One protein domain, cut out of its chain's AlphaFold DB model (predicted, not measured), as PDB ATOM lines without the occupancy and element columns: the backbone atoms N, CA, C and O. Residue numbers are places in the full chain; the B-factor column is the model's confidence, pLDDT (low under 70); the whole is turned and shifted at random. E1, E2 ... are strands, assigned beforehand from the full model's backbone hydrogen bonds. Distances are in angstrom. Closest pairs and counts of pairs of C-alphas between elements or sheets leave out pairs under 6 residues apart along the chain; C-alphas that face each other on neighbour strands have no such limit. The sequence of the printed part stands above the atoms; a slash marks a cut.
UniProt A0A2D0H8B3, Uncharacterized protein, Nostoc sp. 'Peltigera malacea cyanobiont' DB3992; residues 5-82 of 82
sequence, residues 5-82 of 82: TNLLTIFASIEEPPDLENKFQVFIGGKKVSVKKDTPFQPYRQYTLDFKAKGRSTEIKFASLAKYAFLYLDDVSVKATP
ATOM      1  N   THR A   5    -109.327 160.339  79.627       92.50
ATOM      2  CA  THR A   5    -110.754 160.576  79.823       92.50
ATOM      3  C   THR A   5    -110.969 162.069  79.916       92.50
ATOM      4  O   THR A   5    -110.317 162.738  80.714       92.50
ATOM      5  N   ASN A   6    -111.883 162.576  79.103       94.75
ATOM      6  CA  ASN A   6    -112.297 163.963  79.114       94.75
ATOM      7  C   ASN A   6    -113.543 164.108  79.994       94.75
ATOM      8  O   ASN A   6    -114.524 163.383  79.813       94.75
ATOM      9  N   LEU A   7    -113.487 165.027  80.952       96.00
ATOM     10  CA  LEU A   7    -114.626 165.504  81.726       96.00
ATOM     11  C   LEU A   7    -115.031 166.871  81.185       96.00
ATOM     12  O   LEU A   7    -114.226 167.800  81.209       96.00
ATOM     13  N   LEU A   8    -116.280 166.993  80.757       96.62
ATOM     14  CA  LEU A   8    -116.919 168.240  80.372       96.62
ATOM     15  C   LEU A   8    -117.925 168.640  81.451       96.62
ATOM     16  O   LEU A   8    -118.644 167.799  81.986       96.62
ATOM     17  N   THR A   9    -117.961 169.929  81.769       95.50
ATOM     18  CA  THR A   9    -118.940 170.528  82.683       95.50
ATOM     19  C   THR A   9    -119.333 171.906  82.186       95.50
ATOM     20  O   THR A   9    -118.461 172.635  81.706       95.50
ATOM     21  N   ILE A  10    -120.578 172.318  82.396       96.00
ATOM     22  CA  ILE A  10    -121.001 173.704  82.209       96.00
ATOM     23  C   ILE A  10    -121.183 174.346  83.583       96.00
ATOM     24  O   ILE A  10    -121.850 173.798  84.453       96.00
ATOM     25  N   PHE A  11    -120.555 175.500  83.796       96.06
ATOM     26  CA  PHE A  11    -120.579 176.206  85.072       96.06
ATOM     27  C   PHE A  11    -120.936 177.679  84.870       96.06
ATOM     28  O   PHE A  11    -120.367 178.341  83.999       96.06
ATOM     29  N   ALA A  12    -121.861 178.180  85.686       96.38
ATOM     30  CA  ALA A  12    -122.264 179.583  85.730       96.38
ATOM     31  C   ALA A  12    -122.153 180.129  87.159       96.38
ATOM     32  O   ALA A  12    -122.312 179.392  88.138       96.38
ATOM     33  N   SER A  13    -121.905 181.432  87.262       95.75
ATOM     34  CA  SER A  13    -121.913 182.178  88.522       95.75
ATOM     35  C   SER A  13    -122.818 183.388  88.360       95.75
ATOM     36  O   SER A  13    -122.762 184.057  87.327       95.75
ATOM     37  N   ILE A  14    -123.624 183.671  89.378       94.69
ATOM     38  CA  ILE A  14    -124.396 184.915  89.471       94.69
ATOM     39  C   ILE A  14    -123.893 185.831  90.599       94.69
ATOM     40  O   ILE A  14    -124.580 186.775  90.967       94.69
ATOM     41  N   GLU A  15    -122.723 185.543  91.178       92.69
ATOM     42  CA  GLU A  15    -122.105 186.421  92.180       92.69
ATOM     43  C   GLU A  15    -121.429 187.625  91.518       92.69
ATOM     44  O   GLU A  15    -120.772 187.480  90.492       92.69
ATOM     45  N   GLU A  16    -121.530 188.809  92.119       90.12
ATOM     46  CA  GLU A  16    -120.959 190.048  91.581       90.12
ATOM     47  C   GLU A  16    -119.982 190.705  92.577       90.12
ATOM     48  O   GLU A  16    -120.155 190.568  93.789       90.12
ATOM     49  N   PRO A  17    -118.938 191.418  92.101       91.06
ATOM     50  CA  PRO A  17    -118.114 192.263  92.964       91.06
ATOM     51  C   PRO A  17    -118.937 193.375  93.647       91.06
ATOM     52  O   PRO A  17    -119.903 193.856  93.057       91.06
ATOM     53  N   PRO A  18    -118.520 193.868  94.829       90.00
ATOM     54  CA  PRO A  18    -117.266 193.553  95.522       90.00
ATOM     55  C   PRO A  18    -117.301 192.260  96.355       90.00
ATOM     56  O   PRO A  18    -116.250 191.816  96.812       90.00
ATOM     57  N   ASP A  19    -118.461 191.631  96.517       84.50
ATOM     58  CA  ASP A  19    -118.683 190.538  97.469       84.50
ATOM     59  C   ASP A  19    -118.369 189.150  96.877       84.50
ATOM     60  O   ASP A  19    -119.144 188.206  96.996       84.50
ATOM     61  N   LEU A  20    -117.217 188.995  96.219       90.38
ATOM     62  CA  LEU A  20    -116.810 187.699  95.668       90.38
ATOM     63  C   LEU A  20    -116.123 186.849  96.739       90.38
ATOM     64  O   LEU A  20    -114.990 187.122  97.123       90.38
ATOM     65  N   GLU A  21    -116.804 185.795  97.189       91.94
ATOM     66  CA  GLU A  21    -116.239 184.811  98.128       91.94
ATOM     67  C   GLU A  21    -116.692 183.380  97.789       91.94
ATOM     68  O   GLU A  21    -116.829 182.509  98.655       91.94
ATOM     69  N   ASN A  22    -116.951 183.119  96.505       93.62
ATOM     70  CA  ASN A  22    -117.301 181.790  96.029       93.62
ATOM     71  C   ASN A  22    -116.090 180.914  95.727       93.62
ATOM     72  O   ASN A  22    -114.969 181.355  95.457       93.62
ATOM     73  N   LYS A  23    -116.343 179.610  95.720       95.75
ATOM     74  CA  LYS A  23    -115.371 178.593  95.355       95.75
ATOM     75  C   LYS A  23    -116.060 177.434  94.663       95.75
ATOM     76  O   LYS A  23    -116.996 176.860  95.201       95.75
ATOM     77  N   PHE A  24    -115.523 177.012  93.530       95.75
ATOM     78  CA  PHE A  24    -115.916 175.781  92.854       95.75
ATOM     79  C   PHE A  24    -114.703 174.865  92.705       95.75
ATOM     80  O   PHE A  24    -113.618 175.309  92.328       95.75
ATOM     81  N   GLN A  25    -114.849 173.588  93.038       97.38
ATOM     82  CA  GLN A  25    -113.760 172.616  93.071       97.38
ATOM     83  C   GLN A  25    -114.158 171.329  92.358       97.38
ATOM     84  O   GLN A  25    -115.265 170.829  92.543       97.38
ATOM     85  N   VAL A  26    -113.205 170.753  91.624       97.44
ATOM     86  CA  VAL A  26    -113.352 169.446  90.975       97.44
ATOM     87  C   VAL A  26    -112.304 168.492  91.531       97.44
ATOM     88  O   VAL A  26    -111.117 168.837  91.629       97.44
ATOM     89  N   PHE A  27    -112.737 167.285  91.876       97.56
ATOM     90  CA  PHE A  27    -111.891 166.202  92.353       97.56
ATOM     91  C   PHE A  27    -112.071 164.967  91.472       97.56
ATOM     92  O   PHE A  27    -113.195 164.621  91.116       97.56
ATOM     93  N   ILE A  28    -110.963 164.289  91.174       96.25
ATOM     94  CA  ILE A  28    -110.915 163.048  90.395       96.25
ATOM     95  C   ILE A  28    -110.156 162.006  91.213       96.25
ATOM     96  O   ILE A  28    -109.008 162.235  91.606       96.25
ATOM     97  N   GLY A  29    -110.795 160.872  91.499       94.81
ATOM     98  CA  GLY A  29    -110.233 159.813  92.339       94.81
ATOM     99  C   GLY A  29    -109.789 160.329  93.712       94.81
ATOM    100  O   GLY A  29    -108.696 160.004  94.168       94.81
ATOM    101  N   GLY A  30    -110.577 161.224  94.318       94.69
ATOM    102  CA  GLY A  30    -110.273 161.859  95.606       94.69
ATOM    103  C   GLY A  30    -109.227 162.984  95.565       94.69
ATOM    104  O   GLY A  30    -109.072 163.706  96.551       94.69
ATOM    105  N   LYS A  31    -108.532 163.207  94.442       95.00
ATOM    106  CA  LYS A  31    -107.555 164.296  94.311       95.00
ATOM    107  C   LYS A  31    -108.208 165.541  93.723       95.00
ATOM    108  O   LYS A  31    -108.811 165.478  92.658       95.00
ATOM    109  N   LYS A  32    -108.020 166.694  94.366       96.94
ATOM    110  CA  LYS A  32    -108.413 167.996  93.808       96.94
ATOM    111  C   LYS A  32    -107.590 168.297  92.557       96.94
ATOM    112  O   LYS A  32    -106.363 168.363  92.641       96.94
ATOM    113  N   VAL A  33    -108.259 168.502  91.428       95.94
ATOM    114  CA  VAL A  33    -107.616 168.767  90.130       95.94
ATOM    115  C   VAL A  33    -107.916 170.159  89.585       95.94
ATOM    116  O   VAL A  33    -107.127 170.681  88.808       95.94
ATOM    117  N   SER A  34    -109.017 170.780  90.013       95.88
ATOM    118  CA  SER A  34    -109.382 172.134  89.603       95.88
ATOM    119  C   SER A  34    -109.998 172.901  90.766       95.88
ATOM    120  O   SER A  34    -110.680 172.329  91.623       95.88
ATOM    121  N   VAL A  35    -109.727 174.202  90.807       96.56
ATOM    122  CA  VAL A  35    -110.364 175.151  91.714       96.56
ATOM    123  C   VAL A  35    -110.564 176.477  90.989       96.56
ATOM    124  O   VAL A  35    -109.642 176.993  90.363       96.56
ATOM    125  N   LYS A  36    -111.767 177.027  91.103       93.94
ATOM    126  CA  LYS A  36    -112.108 178.407  90.763       93.94
ATOM    127  C   LYS A  36    -112.494 179.104  92.062       93.94
ATOM    128  O   LYS A  36    -113.170 178.495  92.890       93.94
ATOM    129  N   LYS A  37    -112.003 180.317  92.269       95.62
ATOM    130  CA  LYS A  37    -112.320 181.160  93.426       95.62
ATOM    131  C   LYS A  37    -112.770 182.514  92.922       95.62
ATOM    132  O   LYS A  37    -112.354 182.884  91.825       95.62
ATOM    133  N   ASP A  38    -113.583 183.192  93.720       95.44
ATOM    134  CA  ASP A  38    -113.974 184.585  93.523       95.44
ATOM    135  C   ASP A  38    -114.452 184.808  92.081       95.44
ATOM    136  O   ASP A  38    -114.009 185.708  91.374       95.44
ATOM    137  N   THR A  39    -115.273 183.874  91.587       94.62
ATOM    138  CA  THR A  39    -115.728 183.884  90.199       94.62
ATOM    139  C   THR A  39    -116.862 184.895  90.072       94.62
ATOM    140  O   THR A  39    -117.925 184.649  90.652       94.62
ATOM    141  N   PRO A  40    -116.666 186.003  89.334       94.75
ATOM    142  CA  PRO A  40    -117.721 186.980  89.113       94.75
ATOM    143  C   PRO A  40    -118.817 186.391  88.230       94.75
ATOM    144  O   PRO A  40    -118.694 185.261  87.740       94.75
ATOM    145  N   PHE A  41    -119.851 187.196  87.988       95.06
ATOM    146  CA  PHE A  41    -120.931 186.862  87.088       95.06
ATOM    147  C   PHE A  41    -120.353 186.323  85.785       95.06
ATOM    148  O   PHE A  41    -119.526 186.954  85.117       95.06
ATOM    149  N   GLN A  42    -120.799 185.129  85.432       95.44
ATOM    150  CA  GLN A  42    -120.565 184.578  84.119       95.44
ATOM    151  C   GLN A  42    -121.767 183.732  83.712       95.44
ATOM    152  O   GLN A  42    -122.264 182.939  84.523       95.44
ATOM    153  N   PRO A  43    -122.209 183.848  82.448       96.31
ATOM    154  CA  PRO A  43    -123.195 182.928  81.910       96.31
ATOM    155  C   PRO A  43    -122.627 181.503  81.885       96.31
ATOM    156  O   PRO A  43    -121.427 181.288  82.077       96.31
ATOM    157  N   TYR A  44    -123.499 180.533  81.610       96.56
ATOM    158  CA  TYR A  44    -123.129 179.132  81.416       96.56
ATOM    159  C   TYR A  44    -121.918 178.996  80.493       96.56
ATOM    160  O   TYR A  44    -121.980 179.276  79.294       96.56
ATOM    161  N   ARG A  45    -120.795 178.574  81.078       96.12
ATOM    162  CA  ARG A  45    -119.524 178.416  80.384       96.12
ATOM    163  C   ARG A  45    -119.041 176.984  80.492       96.12
ATOM    164  O   ARG A  45    -118.965 176.417  81.579       96.12
ATOM    165  N   GLN A  46    -118.661 176.422  79.352       96.81
ATOM    166  CA  GLN A  46    -118.095 175.084  79.283       96.81
ATOM    167  C   GLN A  46    -116.655 175.060  79.813       96.81
ATOM    168  O   GLN A  46    -115.831 175.920  79.485       96.81
ATOM    169  N   TYR A  47    -116.340 174.024  80.582       94.88
ATOM    170  CA  TYR A  47    -114.998 173.667  81.019       94.88
ATOM    171  C   TYR A  47    -114.726 172.204  80.706       94.88
ATOM    172  O   TYR A  47    -115.605 171.355  80.842       94.88
ATOM    173  N   THR A  48    -113.491 171.923  80.308       95.19
ATOM    174  CA  THR A  48    -113.007 170.572  80.041       95.19
ATOM    175  C   THR A  48    -111.789 170.265  80.903       95.19
ATOM    176  O   THR A  48    -110.982 171.147  81.210       95.19
ATOM    177  N   LEU A  49    -111.667 169.009  81.321       94.19
ATOM    178  CA  LEU A  49    -110.527 168.505  82.073       94.19
ATOM    179  C   LEU A  49    -110.198 167.087  81.624       94.19
ATOM    180  O   LEU A  49    -111.048 166.201  81.683       94.19
ATOM    181  N   ASP A  50    -108.945 166.863  81.243       94.19
ATOM    182  CA  ASP A  50    -108.453 165.531  80.915       94.19
ATOM    183  C   ASP A  50    -107.838 164.859  82.146       94.19
ATOM    184  O   ASP A  50    -107.030 165.444  82.874       94.19
ATOM    185  N   PHE A  51    -108.198 163.601  82.379       93.12
ATOM    186  CA  PHE A  51    -107.617 162.773  83.428       93.12
ATOM    187  C   PHE A  51    -107.428 161.332  82.961       93.12
ATOM    188  O   PHE A  51    -108.067 160.859  82.028       93.12
ATOM    189  N   LYS A  52    -106.529 160.604  83.626       91.62
ATOM    190  CA  LYS A  52    -106.317 159.173  83.381       91.62
ATOM    191  C   LYS A  52    -106.974 158.371  84.494       91.62
ATOM    192  O   LYS A  52    -106.566 158.490  85.653       91.62
ATOM    193  N   ALA A  53    -107.965 157.557  84.144       87.69
ATOM    194  CA  ALA A  53    -108.552 156.597  85.067       87.69
ATOM    195  C   ALA A  53    -107.499 155.541  85.442       87.69
ATOM    196  O   ALA A  53    -106.850 154.957  84.574       87.69
ATOM    197  N   LYS A  54    -107.291 155.320  86.744       85.38
ATOM    198  CA  LYS A  54    -106.272 154.379  87.253       85.38
ATOM    199  C   LYS A  54    -106.838 153.023  87.665       85.38
ATOM    200  O   LYS A  54    -106.078 152.121  88.000       85.38
ATOM    201  N   GLY A  55    -108.158 152.882  87.672       86.38
ATOM    202  CA  GLY A  55    -108.841 151.675  88.109       86.38
ATOM    203  C   GLY A  55    -110.151 151.475  87.364       86.38
ATOM    204  O   GLY A  55    -110.516 152.261  86.494       86.38
ATOM    205  N   ARG A  56    -110.869 150.413  87.737       89.31
ATOM    206  CA  ARG A  56    -112.167 150.054  87.142       89.31
ATOM    207  C   ARG A  56    -113.274 151.070  87.432       89.31
ATOM    208  O   ARG A  56    -114.265 151.103  86.719       89.31
ATOM    209  N   SER A  57    -113.102 151.881  88.472       91.88
ATOM    210  CA  SER A  57    -113.976 152.995  88.822       91.88
ATOM    211  C   SER A  57    -113.117 154.212  89.157       91.88
ATOM    212  O   SER A  57    -112.040 154.072  89.740       91.88
ATOM    213  N   THR A  58    -113.572 155.398  88.755       93.19
ATOM    214  CA  THR A  58    -112.967 156.679  89.131       93.19
ATOM    215  C   THR A  58    -114.068 157.597  89.630       93.19
ATOM    216  O   THR A  58    -114.971 157.955  88.883       93.19
ATOM    217  N   GLU A  59    -113.990 157.974  90.901       95.44
ATOM    218  CA  GLU A  59    -114.923 158.924  91.497       95.44
ATOM    219  C   GLU A  59    -114.668 160.340  90.962       95.44
ATOM    220  O   GLU A  59    -113.518 160.783  90.896       95.44
ATOM    221  N   ILE A  60    -115.739 161.058  90.632       96.38
ATOM    222  CA  ILE A  60    -115.710 162.482  90.292       96.38
ATOM    223  C   ILE A  60    -116.561 163.209  91.328       96.38
ATOM    224  O   ILE A  60    -117.715 162.845  91.544       96.38
ATOM    225  N   LYS A  61    -115.992 164.222  91.984       97.50
ATOM    226  CA  LYS A  61    -116.709 165.055  92.957       97.50
ATOM    227  C   LYS A  61    -116.617 166.518  92.570       97.50
ATOM    228  O   LYS A  61    -115.541 167.016  92.235       97.50
ATOM    229  N   PHE A  62    -117.740 167.202  92.719       97.19
ATOM    230  CA  PHE A  62    -117.846 168.647  92.636       97.19
ATOM    231  C   PHE A  62    -118.136 169.179  94.033       97.19
ATOM    232  O   PHE A  62    -118.977 168.628  94.739       97.19
ATOM    233  N   ALA A  63    -117.422 170.219  94.444       96.00
ATOM    234  CA  ALA A  63    -117.708 170.918  95.687       96.00
ATOM    235  C   ALA A  63    -117.823 172.410  95.405       96.00
ATOM    236  O   ALA A  63    -116.990 172.973  94.691       96.00
ATOM    237  N   SER A  64    -118.834 173.038  95.987       93.88
ATOM    238  CA  SER A  64    -119.074 174.468  95.884       93.88
ATOM    239  C   SER A  64    -119.175 175.103  97.265       93.88
ATOM    240  O   SER A  64    -119.635 174.492  98.227       93.88
ATOM    241  N   LEU A  65    -118.734 176.350  97.339       93.75
ATOM    242  CA  LEU A  65    -119.103 177.308  98.363       93.75
ATOM    243  C   LEU A  65    -119.610 178.536  97.613       93.75
ATOM    244  O   LEU A  65    -118.894 179.059  96.763       93.75
ATOM    245  N   ALA A  66    -120.832 178.954  97.903       90.62
ATOM    246  CA  ALA A  66    -121.410 180.192  97.407       90.62
ATOM    247  C   ALA A  66    -121.908 180.948  98.637       90.62
ATOM    248  O   ALA A  66    -122.548 180.338  99.501       90.62
ATOM    249  N   LYS A  67    -121.517 182.214  98.779       84.06
ATOM    250  CA  LYS A  67    -121.750 182.957 100.028       84.06
ATOM    251  C   LYS A  67    -122.922 183.914  99.908       84.06
ATOM    252  O   LYS A  67    -123.720 184.004 100.836       84.06
ATOM    253  N   TYR A  68    -123.030 184.587  98.768       80.56
ATOM    254  CA  TYR A  68    -124.012 185.651  98.570       80.56
ATOM    255  C   TYR A  68    -125.015 185.337  97.458       80.56
ATOM    256  O   TYR A  68    -126.089 185.930  97.429       80.56
ATOM    257  N   ALA A  69    -124.705 184.385  96.571       85.88
ATOM    258  CA  ALA A  69    -125.611 183.970  95.507       85.88
ATOM    259  C   ALA A  69    -125.463 182.476  95.174       85.88
ATOM    260  O   ALA A  69    -125.034 181.678  96.009       85.88
ATOM    261  N   PHE A  70    -125.867 182.083  93.964       88.81
ATOM    262  CA  PHE A  70    -125.854 180.696  93.508       88.81
ATOM    263  C   PHE A  70    -124.731 180.425  92.507       88.81
ATOM    264  O   PHE A  70    -124.343 181.271  91.701       88.81
ATOM    265  N   LEU A  71    -124.261 179.182  92.534       93.56
ATOM    266  CA  LEU A  71    -123.425 178.597  91.499       93.56
ATOM    267  C   LEU A  71    -124.221 177.495  90.809       93.56
ATOM    268  O   LEU A  71    -124.831 176.665  91.487       93.56
ATOM    269  N   TYR A  72    -124.170 177.459  89.483       95.31
ATOM    270  CA  TYR A  72    -124.867 176.452  88.689       95.31
ATOM    271  C   TYR A  72    -123.856 175.525  88.026       95.31
ATOM    272  O   TYR A  72    -122.851 175.981  87.478       95.31
ATOM    273  N   LEU A  73    -124.133 174.225  88.091       96.75
ATOM    274  CA  LEU A  73    -123.391 173.172  87.409       96.75
ATOM    275  C   LEU A  73    -124.383 172.370  86.571       96.75
ATOM    276  O   LEU A  73    -125.376 171.894  87.115       96.75
ATOM    277  N   ASP A  74    -124.089 172.209  85.288       96.31
ATOM    278  CA  ASP A  74    -124.942 171.490  84.344       96.31
ATOM    279  C   ASP A  74    -124.114 170.694  83.319       96.31
ATOM    280  O   ASP A  74    -122.887 170.852  83.240       96.31
ATOM    281  N   ASP A  75    -124.786 169.821  82.564       95.94
ATOM    282  CA  ASP A  75    -124.251 169.049  81.435       95.94
ATOM    283  C   ASP A  75    -122.913 168.349  81.741       95.94
ATOM    284  O   ASP A  75    -121.959 168.353  80.957       95.94
ATOM    285  N   VAL A  76    -122.825 167.732  82.925       96.50
ATOM    286  CA  VAL A  76    -121.654 166.943  83.321       96.50
ATOM    287  C   VAL A  76    -121.564 165.699  82.438       96.50
ATOM    288  O   VAL A  76    -122.402 164.802  82.520       96.50
ATOM    289  N   SER A  77    -120.514 165.617  81.625       96.56
ATOM    290  CA  SER A  77    -120.308 164.525  80.673       96.56
ATOM    291  C   SER A  77    -118.892 163.971  80.752       96.56
ATOM    292  O   SER A  77    -117.920 164.706  80.920       96.56
ATOM    293  N   VAL A  78    -118.766 162.651  80.632       94.94
ATOM    294  CA  VAL A  78    -117.487 161.940  80.678       94.94
ATOM    295  C   VAL A  78    -117.337 161.121  79.409       94.94
ATOM    296  O   VAL A  78    -118.188 160.290  79.092       94.94
ATOM    297  N   LYS A  79    -116.228 161.321  78.694       93.56
ATOM    298  CA  LYS A  79    -115.925 160.594  77.461       93.56
ATOM    299  C   LYS A  79    -114.506 160.044  77.496       93.56
ATOM    300  O   LYS A  79    -113.545 160.792  77.657       93.56
ATOM    301  N   ALA A  80    -114.367 158.733  77.310       90.06
ATOM    302  CA  ALA A  80    -113.062 158.130  77.065       90.06
ATOM    303  C   ALA A  80    -112.546 158.576  75.689       90.06
ATOM    304  O   ALA A  80    -113.273 158.505  74.695       90.06
ATOM    305  N   THR A  81    -111.300 159.034  75.635       84.00
ATOM    306  CA  THR A  81    -110.589 159.318  74.391       84.00
ATOM    307  C   THR A  81    -109.644 158.150  74.071       84.00
ATOM    308  O   THR A  81    -109.001 157.634  74.995       84.00
ATOM    309  N   PRO A  82    -109.622 157.676  72.806       70.12
ATOM    310  CA  PRO A  82    -108.699 156.633  72.354       70.12
ATOM    311  C   PRO A  82    -107.231 156.957  72.648       70.12
ATOM    312  O   PRO A  82    -106.861 158.150  72.560       70.12
TER     313      PRO A  82
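This is residues 5 to 82 of the 82 residues of an uncharacterized protein of Nostoc sp. 'Peltigera malacea cyanobiont' DB3992 (UniProt A0A2D0H8B3). The model is a slender two-layer sandwich, that is, two small twisted sheets face to face, with strands E4, E1 and E6 in one layer and E3, E2 and E5 in the other. The strands of the one sheet stand at 18 degrees to those of the other, and they run along a rod of 43 by 21 by 13 A. The printed part has 78 residues with six named strands, E1 to E6 in order along the chain, and no named helix; the class is all strand. The sheets have the orders E4 - E1 - E6 and E3 - E2 - E5, all antiparallel. The whole is only just compact, close to loose, with a radius of gyration of the C-alphas of 13.5 A.

In the sheet E4 - E1 - E6, E1, residues 5 to 13, is the inner strand, with E4, residues 42 to 52, and E6, residues 71 to 81, as edge strands. E4 and E1 are antiparallel at 158 degrees, with N 7 and O 49 within hydrogen-bond range at 2.8 A. E1 and E6 are antiparallel at 167 degrees, with N 8 and O 77 at 2.8 A. This sheet is twisted, up to 6.2 A off its best plane. In the other sheet, E2, residues 23 to 28, is the inner strand between E3, residues 31 to 37, and E5, residues 60 to 65. E2 and E3 form a hairpin, antiparallel at 162 degrees, with N 24 and O 36 at 2.9 A. E2 and E5 are antiparallel at 167 degrees, with N 25 and O 63 at 2.8 A. This sheet is twisted, at 4.1 A. The facing parts of the sheets are 10.4 A centre to centre, their best planes 22 degrees apart. The closest C-alphas of E5 and E6, those of Ser 64 and Leu 71, are 7.4 A apart. E2 and E6 are only just apart, at 8.1 A.

E1 begins at C-alpha 5, (-110.754, 160.576, 79.823), and is 25.8 A long. E4 measures 29.1 A and E6 28.8 A; E6 ends at C-alpha 81, (-110.589, 159.318, 74.391). E2 begins at C-alpha 23, (-115.371, 178.593, 95.355), and spans 16.9 A; E3 spans 17.5 A and E5 17.2 A.

The C-alphas of Pro 18 and Arg 56, the two farthest apart, are 44.6 A from each other. The links E2 to E3, E3 to E4 and E5 to E6 are tight, E1 to E2 and E4 to E5 short. The printed part has no cut, its mean pLDDT is 93.3, and no printed residue is under 70.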